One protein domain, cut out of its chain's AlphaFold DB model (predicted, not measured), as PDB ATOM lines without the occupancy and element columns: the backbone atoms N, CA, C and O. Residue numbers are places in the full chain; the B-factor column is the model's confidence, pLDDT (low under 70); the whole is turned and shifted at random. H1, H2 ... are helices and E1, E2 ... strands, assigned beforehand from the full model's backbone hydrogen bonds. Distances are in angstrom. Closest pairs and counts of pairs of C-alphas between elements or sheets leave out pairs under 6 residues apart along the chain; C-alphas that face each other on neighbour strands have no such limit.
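This is residues 2 to 42 and 77 to 106 of the 106 residues of the protein "Toprim domain-containing protein" of Candidatus Entotheonella factor (UniProt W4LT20). A twisted sheet of five short strands makes the middle layer, with one helix over each face: H1 covers one face and H2 the other, both running along the strands. E1 and E4 lie at the core, E2 and E5 form the sheet's edges, and residues 100 to 106 run on beyond E5 as a tail. The printed part has 71 residues with two named helices and five named strands, along the chain E1, H1, E2, E3, E4, H2, E5; the sheet is mixed, in the order E2, E3, E4, E1, E5, and the class is mixed, helices and strands. The whole is compact, with a radius of gyration of the C-alphas of 11.3 A and spans of 31 by 25 by 21 A.

Start at E1, residues 2 to 6, an inner strand. H1, residues 9 to 18, is on the sheet at a height of 7.6 A, over E4, residues 34 to 38; their closest C-alphas, of Pro 9 and Tyr 38, are 5.7 A apart. E2, residues 23 to 25, completes a split strand-helix-strand unit, E1, H1, E2: two strands running the same way with other strands between them, here E3, residues 28 to 31, and E4, and a right-handed crossover. E2, E3 and E4 form a meander, each strand the antiparallel neighbour of the one before; look for N 23 and O 30 at 2.9 A in the hairpin of E2 and E3, and N 29 and O 36 at 2.8 A in the hairpin of E3 and E4. E4 is parallel to E1, with N 4 and O 35 at 2.8 A. H2, residues 80 to 92, is on the opposite face from H1, giving three layers, helices on both faces of a sheet; its height is 9.7 A, over E4 and E1, and the C-alphas of Val 3 and Leu 89 are the closest of E1 and H2, 7.1 A apart. E5, residues 95 to 99, is parallel to E1, with N 97 and O 3 at 2.8 A. Every O i to N i+4 pair is within hydrogen-bond range in H1, and 8 of 9 in H2.

Find C-alpha 2 at (43.199, -11.016, 24.752); from there E1 runs 12.9 A to C-alpha 6. H1 runs 14.3 A, E2 6.6 A, E3 9.7 A and E4 13.7 A. H2 begins at C-alpha 80, (39.957, -32.966, 21.494), and runs 18.8 A. E5 runs 12.6 A to C-alpha 99 at (47.335, -18.204, 33.672).

The C-alphas of Gly 20 and Ser 77, the two farthest apart, are 33.4 A from each other. Residues 43 to 76 are not printed; C-alphas 42 and 77 are 10.3 A apart across that cut. Of the links that are printed whole, each is tight. The mean pLDDT of the printed part is 96.2, and no printed residue is under 70.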
ATOM      1  N   LYS A   2      42.327 -10.216  23.879       98.12
ATOM      2  CA  LYS A   2      43.199 -11.016  24.752       98.12
ATOM      3  C   LYS A   2      42.550 -12.355  25.076       98.12
ATOM      4  O   LYS A   2      41.343 -12.418  25.320       98.12
ATOM      5  N   VAL A   3      43.350 -13.418  25.107       98.62
ATOM      6  CA  VAL A   3      42.915 -14.748  25.554       98.62
ATOM      7  C   VAL A   3      43.644 -15.114  26.839       98.62
ATOM      8  O   VAL A   3      44.855 -15.317  26.833       98.62
ATOM      9  N   TYR A   4      42.900 -15.229  27.933       98.44
ATOM     10  CA  TYR A   4      43.388 -15.769  29.197       98.44
ATOM     11  C   TYR A   4      43.211 -17.286  29.185       98.44
ATOM     12  O   TYR A   4      42.091 -17.769  29.007       98.44
ATOM     13  N   MET A   5      44.296 -18.033  29.369       97.44
ATOM     14  CA  MET A   5      44.287 -19.494  29.382       97.44
ATOM     15  C   MET A   5      44.636 -19.991  30.782       97.44
ATOM     16  O   MET A   5      45.794 -19.937  31.190       97.44
ATOM     17  N   ALA A   6      43.618 -20.436  31.515       97.50
ATOM     18  CA  ALA A   6      43.783 -21.036  32.835       97.50
ATOM     19  C   ALA A   6      44.053 -22.545  32.742       97.50
ATOM     20  O   ALA A   6      43.669 -23.195  31.770       97.50
ATOM     21  N   ASP A   7      44.647 -23.121  33.780       93.50
ATOM     22  CA  ASP A   7      44.892 -24.564  33.873       93.50
ATOM     23  C   ASP A   7      43.623 -25.378  34.202       93.50
ATOM     24  O   ASP A   7      43.506 -26.550  33.828       93.50
ATOM     25  N   GLN A   8      42.654 -24.748  34.877       92.75
ATOM     26  CA  GLN A   8      41.436 -25.381  35.379       92.75
ATOM     27  C   GLN A   8      40.205 -24.453  35.300       92.75
ATOM     28  O   GLN A   8      40.327 -23.226  35.413       92.75
ATOM     29  N   PRO A   9      38.973 -25.004  35.208       94.31
ATOM     30  CA  PRO A   9      37.744 -24.204  35.131       94.31
ATOM     31  C   PRO A   9      37.525 -23.257  36.321       94.31
ATOM     32  O   PRO A   9      36.930 -22.190  36.169       94.31
ATOM     33  N   VAL A  10      37.983 -23.645  37.515       94.75
ATOM     34  CA  VAL A  10      37.821 -22.843  38.738       94.75
ATOM     35  C   VAL A  10      38.663 -21.570  38.670       94.75
ATOM     36  O   VAL A  10      38.155 -20.491  38.975       94.75
ATOM     37  N   LEU A  11      39.911 -21.671  38.206       96.00
ATOM     38  CA  LEU A  11      40.779 -20.511  38.022       96.00
ATOM     39  C   LEU A  11      40.255 -19.598  36.907       96.00
ATOM     40  O   LEU A  11      40.186 -18.383  37.081       96.00
ATOM     41  N   ALA A  12      39.765 -20.181  35.811       97.44
ATOM     42  CA  ALA A  12      39.111 -19.434  34.739       97.44
ATOM     43  C   ALA A  12      37.930 -18.603  35.255       97.44
ATOM     44  O   ALA A  12      37.784 -17.432  34.913       97.44
ATOM     45  N   ARG A  13      37.102 -19.190  36.127       97.12
ATOM     46  CA  ARG A  13      35.983 -18.485  36.753       97.12
ATOM     47  C   ARG A  13      36.455 -17.310  37.611       97.12
ATOM     48  O   ARG A  13      35.855 -16.242  37.525       97.12
ATOM     49  N   ALA A  14      37.523 -17.478  38.388       98.00
ATOM     50  CA  ALA A  14      38.087 -16.387  39.183       98.00
ATOM     51  C   ALA A  14      38.593 -15.231  38.297       98.00
ATOM     52  O   ALA A  14      38.356 -14.064  38.609       98.00
ATOM     53  N   ILE A  15      39.216 -15.544  37.154       98.12
ATOM     54  CA  ILE A  15      39.633 -14.539  36.161       98.12
ATOM     55  C   ILE A  15      38.410 -13.808  35.591       98.12
ATOM     56  O   ILE A  15      38.393 -12.580  35.564       98.12
ATOM     57  N   VAL A  16      37.365 -14.539  35.191       98.50
ATOM     58  CA  VAL A  16      36.105 -13.955  34.690       98.50
ATOM     59  C   VAL A  16      35.490 -12.997  35.714       98.50
ATOM     60  O   VAL A  16      35.060 -11.907  35.349       98.50
ATOM     61  N   GLU A  17      35.458 -13.378  36.993       98.06
ATOM     62  CA  GLU A  17      34.949 -12.526  38.074       98.06
ATOM     63  C   GLU A  17      35.794 -11.248  38.229       98.06
ATOM     64  O   GLU A  17      35.233 -10.156  38.329       98.06
ATOM     65  N   GLY A  18      37.124 -11.355  38.144       97.81
ATOM     66  CA  GLY A  18      38.039 -10.206  38.152       97.81
ATOM     67  C   GLY A  18      37.886  -9.267  36.947       97.81
ATOM     68  O   GLY A  18      38.115  -8.066  37.079       97.81
ATOM     69  N   LEU A  19      37.445  -9.788  35.797       97.56
ATOM     70  CA  LEU A  19      37.145  -9.014  34.584       97.56
ATOM     71  C   LEU A  19      35.729  -8.403  34.578       97.56
ATOM     72  O   LEU A  19      35.340  -7.767  33.600       97.56
ATOM     73  N   GLY A  20      34.951  -8.566  35.653       97.19
ATOM     74  CA  GLY A  20      33.595  -8.015  35.760       97.19
ATOM     75  C   GLY A  20      32.491  -8.921  35.200       97.19
ATOM     76  O   GLY A  20      31.371  -8.459  34.982       97.19
ATOM     77  N   GLY A  21      32.780 -10.209  34.997       97.06
ATOM     78  CA  GLY A  21      31.834 -11.209  34.505       97.06
ATOM     79  C   GLY A  21      31.925 -11.460  32.998       97.06
ATOM     80  O   GLY A  21      32.835 -10.998  32.312       97.06
ATOM     81  N   GLY A  22      30.984 -12.243  32.470       97.12
ATOM     82  CA  GLY A  22      30.980 -12.600  31.055       97.12
ATOM     83  C   GLY A  22      29.864 -13.558  30.649       97.12
ATOM     84  O   GLY A  22      29.059 -13.999  31.472       97.12
ATOM     85  N   VAL A  23      29.823 -13.886  29.358       98.06
ATOM     86  CA  VAL A  23      28.853 -14.820  28.773       98.06
ATOM     87  C   VAL A  23      29.534 -16.155  28.503       98.06
ATOM     88  O   VAL A  23      30.462 -16.239  27.701       98.06
ATOM     89  N   ALA A  24      29.062 -17.211  29.162       97.44
ATOM     90  CA  ALA A  24      29.596 -18.552  28.965       97.44
ATOM     91  C   ALA A  24      29.296 -19.081  27.552       97.44
ATOM     92  O   ALA A  24      28.180 -18.959  27.036       97.44
ATOM     93  N   LYS A  25      30.301 -19.713  26.948       97.62
ATOM     94  CA  LYS A  25      30.239 -20.447  25.682       97.62
ATOM     95  C   LYS A  25      30.763 -21.867  25.899       97.62
ATOM     96  O   LYS A  25      31.210 -22.232  26.986       97.62
ATOM     97  N   ALA A  26      30.697 -22.693  24.860       95.81
ATOM     98  CA  ALA A  26      31.278 -24.028  24.909       95.81
ATOM     99  C   ALA A  26      32.813 -23.929  24.990       95.81
ATOM    100  O   ALA A  26      33.462 -23.615  23.997       95.81
ATOM    101  N   GLY A  27      33.367 -24.178  26.179       96.25
ATOM    102  CA  GLY A  27      34.811 -24.245  26.425       96.25
ATOM    103  C   GLY A  27      35.502 -22.919  26.757       96.25
ATOM    104  O   GLY A  27      36.701 -22.934  26.996       96.25
ATOM    105  N   TYR A  28      34.792 -21.787  26.800       98.12
ATOM    106  CA  TYR A  28      35.352 -20.478  27.171       98.12
ATOM    107  C   TYR A  28      34.255 -19.500  27.621       98.12
ATOM    108  O   TYR A  28      33.062 -19.805  27.551       98.12
ATOM    109  N   VAL A  29      34.648 -18.314  28.075       98.56
ATOM    110  CA  VAL A  29      33.767 -17.217  28.487       98.56
ATOM    111  C   VAL A  29      34.148 -15.943  27.737       98.56
ATOM    112  O   VAL A  29      35.328 -15.626  27.588       98.56
ATOM    113  N   GLU A  30      33.145 -15.216  27.250       98.31
ATOM    114  CA  GLU A  30      33.314 -13.899  26.632       98.31
ATOM    115  C   GLU A  30      33.248 -12.802  27.696       98.31
ATOM    116  O   GLU A  30      32.196 -12.605  28.308       98.31
ATOM    117  N   CYS A  31      34.349 -12.077  27.890       97.94
ATOM    118  CA  CYS A  31      34.495 -11.001  28.870       97.94
ATOM    119  C   CYS A  31      34.746  -9.680  28.133       97.94
ATOM    120  O   CYS A  31      35.887  -9.273  27.933       97.94
ATOM    121  N   GLY A  32      33.675  -9.038  27.659       96.00
ATOM    122  CA  GLY A  32      33.790  -7.864  26.790       96.00
ATOM    123  C   GLY A  32      34.545  -8.196  25.496       96.00
ATOM    124  O   GLY A  32      34.129  -9.069  24.728       96.00
ATOM    125  N   GLU A  33      35.663  -7.508  25.268       95.81
ATOM    126  CA  GLU A  33      36.549  -7.731  24.114       95.81
ATOM    127  C   GLU A  33      37.540  -8.889  24.317       95.81
ATOM    128  O   GLU A  33      38.209  -9.294  23.364       95.81
ATOM    129  N   ASP A  34      37.598  -9.456  25.523       97.94
ATOM    130  CA  ASP A  34      38.520 -10.524  25.896       97.94
ATOM    131  C   ASP A  34      37.817 -11.878  26.010       97.94
ATOM    132  O   ASP A  34      36.583 -11.993  26.032       97.94
ATOM    133  N   ARG A  35      38.619 -12.940  26.045       98.50
ATOM    134  CA  ARG A  35      38.162 -14.324  26.168       98.50
ATOM    135  C   ARG A  35      38.914 -15.014  27.292       98.50
ATOM    136  O   ARG A  35      40.132 -14.906  27.384       98.50
ATOM    137  N   VAL A  36      38.193 -15.758  28.123       98.62
ATOM    138  CA  VAL A  36      38.784 -16.603  29.166       98.62
ATOM    139  C   VAL A  36      38.476 -18.055  28.841       98.62
ATOM    140  O   VAL A  36      37.313 -18.446  28.768       98.62
ATOM    141  N   THR A  37      39.508 -18.858  28.634       98.44
ATOM    142  CA  THR A  37      39.416 -20.302  28.406       98.44
ATOM    143  C   THR A  37      40.211 -21.049  29.472       98.44
ATOM    144  O   THR A  37      40.869 -20.445  30.322       98.44
ATOM    145  N   TYR A  38      40.116 -22.370  29.459       97.62
ATOM    146  CA  TYR A  38      40.793 -23.231  30.414       97.62
ATOM    147  C   TYR A  38      41.173 -24.571  29.807       97.62
ATOM    148  O   TYR A  38      40.511 -25.066  28.892       97.62
ATOM    149  N   SER A  39      42.210 -25.190  30.350       93.38
ATOM    150  CA  SER A  39      42.456 -26.611  30.157       93.38
ATOM    151  C   SER A  39      41.647 -27.470  31.139       93.38
ATOM    152  O   SER A  39      41.001 -26.982  32.068       93.38
ATOM    153  N   LEU A  40      41.609 -28.775  30.871       85.44
ATOM    154  CA  LEU A  40      40.996 -29.795  31.726       85.44
ATOM    155  C   LEU A  40      42.124 -30.729  32.178       85.44
ATOM    156  O   LEU A  40      42.236 -31.842  31.652       85.44
ATOM    157  N   ASP A  41      42.994 -30.220  33.055       83.00
ATOM    158  CA  ASP A  41      44.364 -30.718  33.259       83.00
ATOM    159  C   ASP A  41      45.157 -30.711  31.937       83.00
ATOM    160  O   ASP A  41      44.863 -29.935  31.024       83.00
ATOM    161  N   HIS A  42      46.150 -31.589  31.786       93.50
ATOM    162  CA  HIS A  42      46.908 -31.700  30.544       93.50
ATOM    163  C   HIS A  42      45.996 -32.000  29.340       93.50
ATOM    164  O   HIS A  42      45.291 -33.013  29.283       93.50
ATOM    165  N   SER A  77      42.847 -38.227  25.594       93.00
ATOM    166  CA  SER A  77      41.491 -38.720  25.326       93.00
ATOM    167  C   SER A  77      40.440 -37.846  26.022       93.00
ATOM    168  O   SER A  77      40.497 -37.645  27.241       93.00
ATOM    169  N   GLY A  78      39.504 -37.304  25.242       92.31
ATOM    170  CA  GLY A  78      38.439 -36.413  25.708       92.31
ATOM    171  C   GLY A  78      38.794 -34.921  25.700       92.31
ATOM    172  O   GLY A  78      37.907 -34.095  25.929       92.31
ATOM    173  N   ALA A  79      40.047 -34.551  25.421       94.88
ATOM    174  CA  ALA A  79      40.484 -33.158  25.326       94.88
ATOM    175  C   ALA A  79      40.318 -32.563  23.917       94.88
ATOM    176  O   ALA A  79      40.500 -31.361  23.742       94.88
ATOM    177  N   GLU A  80      39.942 -33.358  22.910       94.69
ATOM    178  CA  GLU A  80      39.957 -32.966  21.494       94.69
ATOM    179  C   GLU A  80      39.063 -31.753  21.223       94.69
ATOM    180  O   GLU A  80      39.462 -30.821  20.529       94.69
ATOM    181  N   LYS A  81      37.866 -31.727  21.821       95.75
ATOM    182  CA  LYS A  81      36.941 -30.594  21.678       95.75
ATOM    183  C   LYS A  81      37.497 -29.321  22.309       95.75
ATOM    184  O   LYS A  81      37.370 -28.251  21.726       95.75
ATOM    185  N   GLN A  82      38.106 -29.437  23.489       96.94
ATOM    186  CA  GLN A  82      38.662 -28.282  24.189       96.94
ATOM    187  C   GLN A  82      39.910 -27.755  23.471       96.94
ATOM    188  O   GLN A  82      40.056 -26.546  23.323       96.94
ATOM    189  N   LEU A  83      40.751 -28.646  22.939       96.94
ATOM    190  CA  LEU A  83      41.875 -28.285  22.077       96.94
ATOM    191  C   LEU A  83      41.417 -27.523  20.832       96.94
ATOM    192  O   LEU A  83      42.000 -26.490  20.533       96.94
ATOM    193  N   GLN A  84      40.351 -27.966  20.157       97.19
ATOM    194  CA  GLN A  84      39.799 -27.252  18.998       97.19
ATOM    195  C   GLN A  84      39.296 -25.848  19.359       97.19
ATOM    196  O   GLN A  84      39.517 -24.900  18.609       97.19
ATOM    197  N   VAL A  85      38.636 -25.698  20.513       97.94
ATOM    198  CA  VAL A  85      38.196 -24.385  21.013       97.94
ATOM    199  C   VAL A  85      39.394 -23.477  21.276       97.94
ATOM    200  O   VAL A  85      39.389 -22.321  20.861       97.94
ATOM    201  N   ILE A  86      40.424 -23.994  21.947       97.38
ATOM    202  CA  ILE A  86      41.634 -23.234  22.272       97.38
ATOM    203  C   ILE A  86      42.394 -22.864  20.998       97.38
ATOM    204  O   ILE A  86      42.752 -21.706  20.838       97.38
ATOM    205  N   GLU A  87      42.578 -23.795  20.063       97.69
ATOM    206  CA  GLU A  87      43.211 -23.534  18.768       97.69
ATOM    207  C   GLU A  87      42.484 -22.418  18.010       97.69
ATOM    208  O   GLU A  87      43.115 -21.467  17.548       97.69
ATOM    209  N   TRP A  88      41.152 -22.484  17.947       98.25
ATOM    210  CA  TRP A  88      40.343 -21.444  17.319       98.25
ATOM    211  C   TRP A  88      40.500 -20.082  18.014       98.25
ATOM    212  O   TRP A  88      40.675 -19.075  17.333       98.25
ATOM    213  N   LEU A  89      40.494 -20.035  19.351       98.25
ATOM    214  CA  LEU A  89      40.711 -18.796  20.108       98.25
ATOM    215  C   LEU A  89      42.104 -18.210  19.859       98.25
ATOM    216  O   LEU A  89      42.227 -17.005  19.650       98.25
ATOM    217  N   LEU A  90      43.139 -19.054  19.852       97.81
ATOM    218  CA  LEU A  90      44.524 -18.641  19.630       97.81
ATOM    219  C   LEU A  90      44.731 -18.060  18.227       97.81
ATOM    220  O   LEU A  90      45.462 -17.087  18.081       97.81
ATOM    221  N   GLN A  91      44.051 -18.591  17.207       97.75
ATOM    222  CA  GLN A  91      44.103 -18.045  15.844       97.75
ATOM    223  C   GLN A  91      43.510 -16.632  15.724       97.75
ATOM    224  O   GLN A  91      43.815 -15.928  14.765       97.75
ATOM    225  N   GLN A  92      42.645 -16.230  16.658       96.69
ATOM    226  CA  GLN A  92      42.017 -14.905  16.683       96.69
ATOM    227  C   GLN A  92      42.682 -13.955  17.696       96.69
ATOM    228  O   GLN A  92      42.300 -12.788  17.775       96.69
ATOM    229  N   ALA A  93      43.606 -14.451  18.525       98.06
ATOM    230  CA  ALA A  93      44.175 -13.706  19.642       98.06
ATOM    231  C   ALA A  93      45.254 -12.721  19.178       98.06
ATOM    232  O   ALA A  93      46.175 -13.094  18.455       98.06
ATOM    233  N   ASP A  94      45.185 -11.487  19.677       98.25
ATOM    234  CA  ASP A  94      46.284 -10.521  19.537       98.25
ATOM    235  C   ASP A  94      47.320 -10.698  20.660       98.25
ATOM    236  O   ASP A  94      48.505 -10.418  20.490       98.25
ATOM    237  N   GLU A  95      46.864 -11.169  21.824       98.38
ATOM    238  CA  GLU A  95      47.672 -11.389  23.021       98.38
ATOM    239  C   GLU A  95      47.148 -12.614  23.776       98.38
ATOM    240  O   GLU A  95      45.935 -12.811  23.910       98.38
ATOM    241  N   VAL A  96      48.066 -13.430  24.294       98.25
ATOM    242  CA  VAL A  96      47.747 -14.616  25.095       98.25
ATOM    243  C   VAL A  96      48.347 -14.448  26.482       98.25
ATOM    244  O   VAL A  96      49.544 -14.201  26.623       98.25
ATOM    245  N   VAL A  97      47.512 -14.606  27.506       98.12
ATOM    246  CA  VAL A  97      47.914 -14.578  28.910       98.12
ATOM    247  C   VAL A  97      47.904 -16.005  29.438       98.12
ATOM    248  O   VAL A  97      46.846 -16.621  29.581       98.12
ATOM    249  N   HIS A  98      49.095 -16.520  29.731       97.06
ATOM    250  CA  HIS A  98      49.265 -17.804  30.396       97.06
ATOM    251  C   HIS A  98      48.937 -17.658  31.883       97.06
ATOM    252  O   HIS A  98      49.635 -16.949  32.607       97.06
ATOM    253  N   ALA A  99      47.858 -18.299  32.318       96.44
ATOM    254  CA  ALA A  99      47.335 -18.204  33.672       96.44
ATOM    255  C   ALA A  99      47.198 -19.592  34.313       96.44
ATOM    256  O   ALA A  99      46.209 -19.845  34.992       96.44
ATOM    257  N   GLY A 100      48.148 -20.495  34.063       94.25
ATOM    258  CA  GLY A 100      48.245 -21.749  34.804       94.25
ATOM    259  C   GLY A 100      48.824 -21.563  36.209       94.25
ATOM    260  O   GLY A 100      49.197 -20.447  36.602       94.25
ATOM    261  N   ALA A 101      48.842 -22.643  36.991       92.25
ATOM    262  CA  ALA A 101      49.372 -22.640  38.346       92.25
ATOM    263  C   ALA A 101      50.804 -22.068  38.403       92.25
ATOM    264  O   ALA A 101      51.607 -22.271  37.494       92.25
ATOM    265  N   PRO A 102      51.169 -21.350  39.478       94.38
ATOM    266  CA  PRO A 102      52.504 -20.775  39.632       94.38
ATOM    267  C   PRO A 102      53.526 -21.826  40.107       94.38
ATOM    268  O   PRO A 102      54.204 -21.632  41.119       94.38
ATOM    269  N   ASP A 103      53.619 -22.949  39.397       94.44
ATOM    270  CA  ASP A 103      54.561 -24.039  39.646       94.44
ATOM    271  C   ASP A 103      55.192 -24.553  38.334       94.44
ATOM    272  O   ASP A 103      55.244 -23.827  37.345       94.44
ATOM    273  N   ALA A 104      55.810 -25.737  38.356       93.94
ATOM    274  CA  ALA A 104      56.526 -26.278  37.198       93.94
ATOM    275  C   ALA A 104      55.622 -27.016  36.196       93.94
ATOM    276  O   ALA A 104      56.051 -27.247  35.065       93.94
ATOM    277  N   GLU A 105      54.433 -27.446  36.622       91.31
ATOM    278  CA  GLU A 105      53.467 -28.142  35.765       91.31
ATOM    279  C   GLU A 105      52.480 -27.166  35.118       91.31
ATOM    280  O   GLU A 105      51.995 -27.447  34.017       91.31
ATOM    281  N   GLY A 106      52.199 -26.064  35.821       88.31
ATOM    282  CA  GLY A 106      51.253 -25.016  35.454       88.31
ATOM    283  C   GLY A 106      51.670 -24.104  34.318       88.31
ATOM    284  O   GLY A 106      52.870 -23.798  34.131       88.31
TER     285      GLY A 106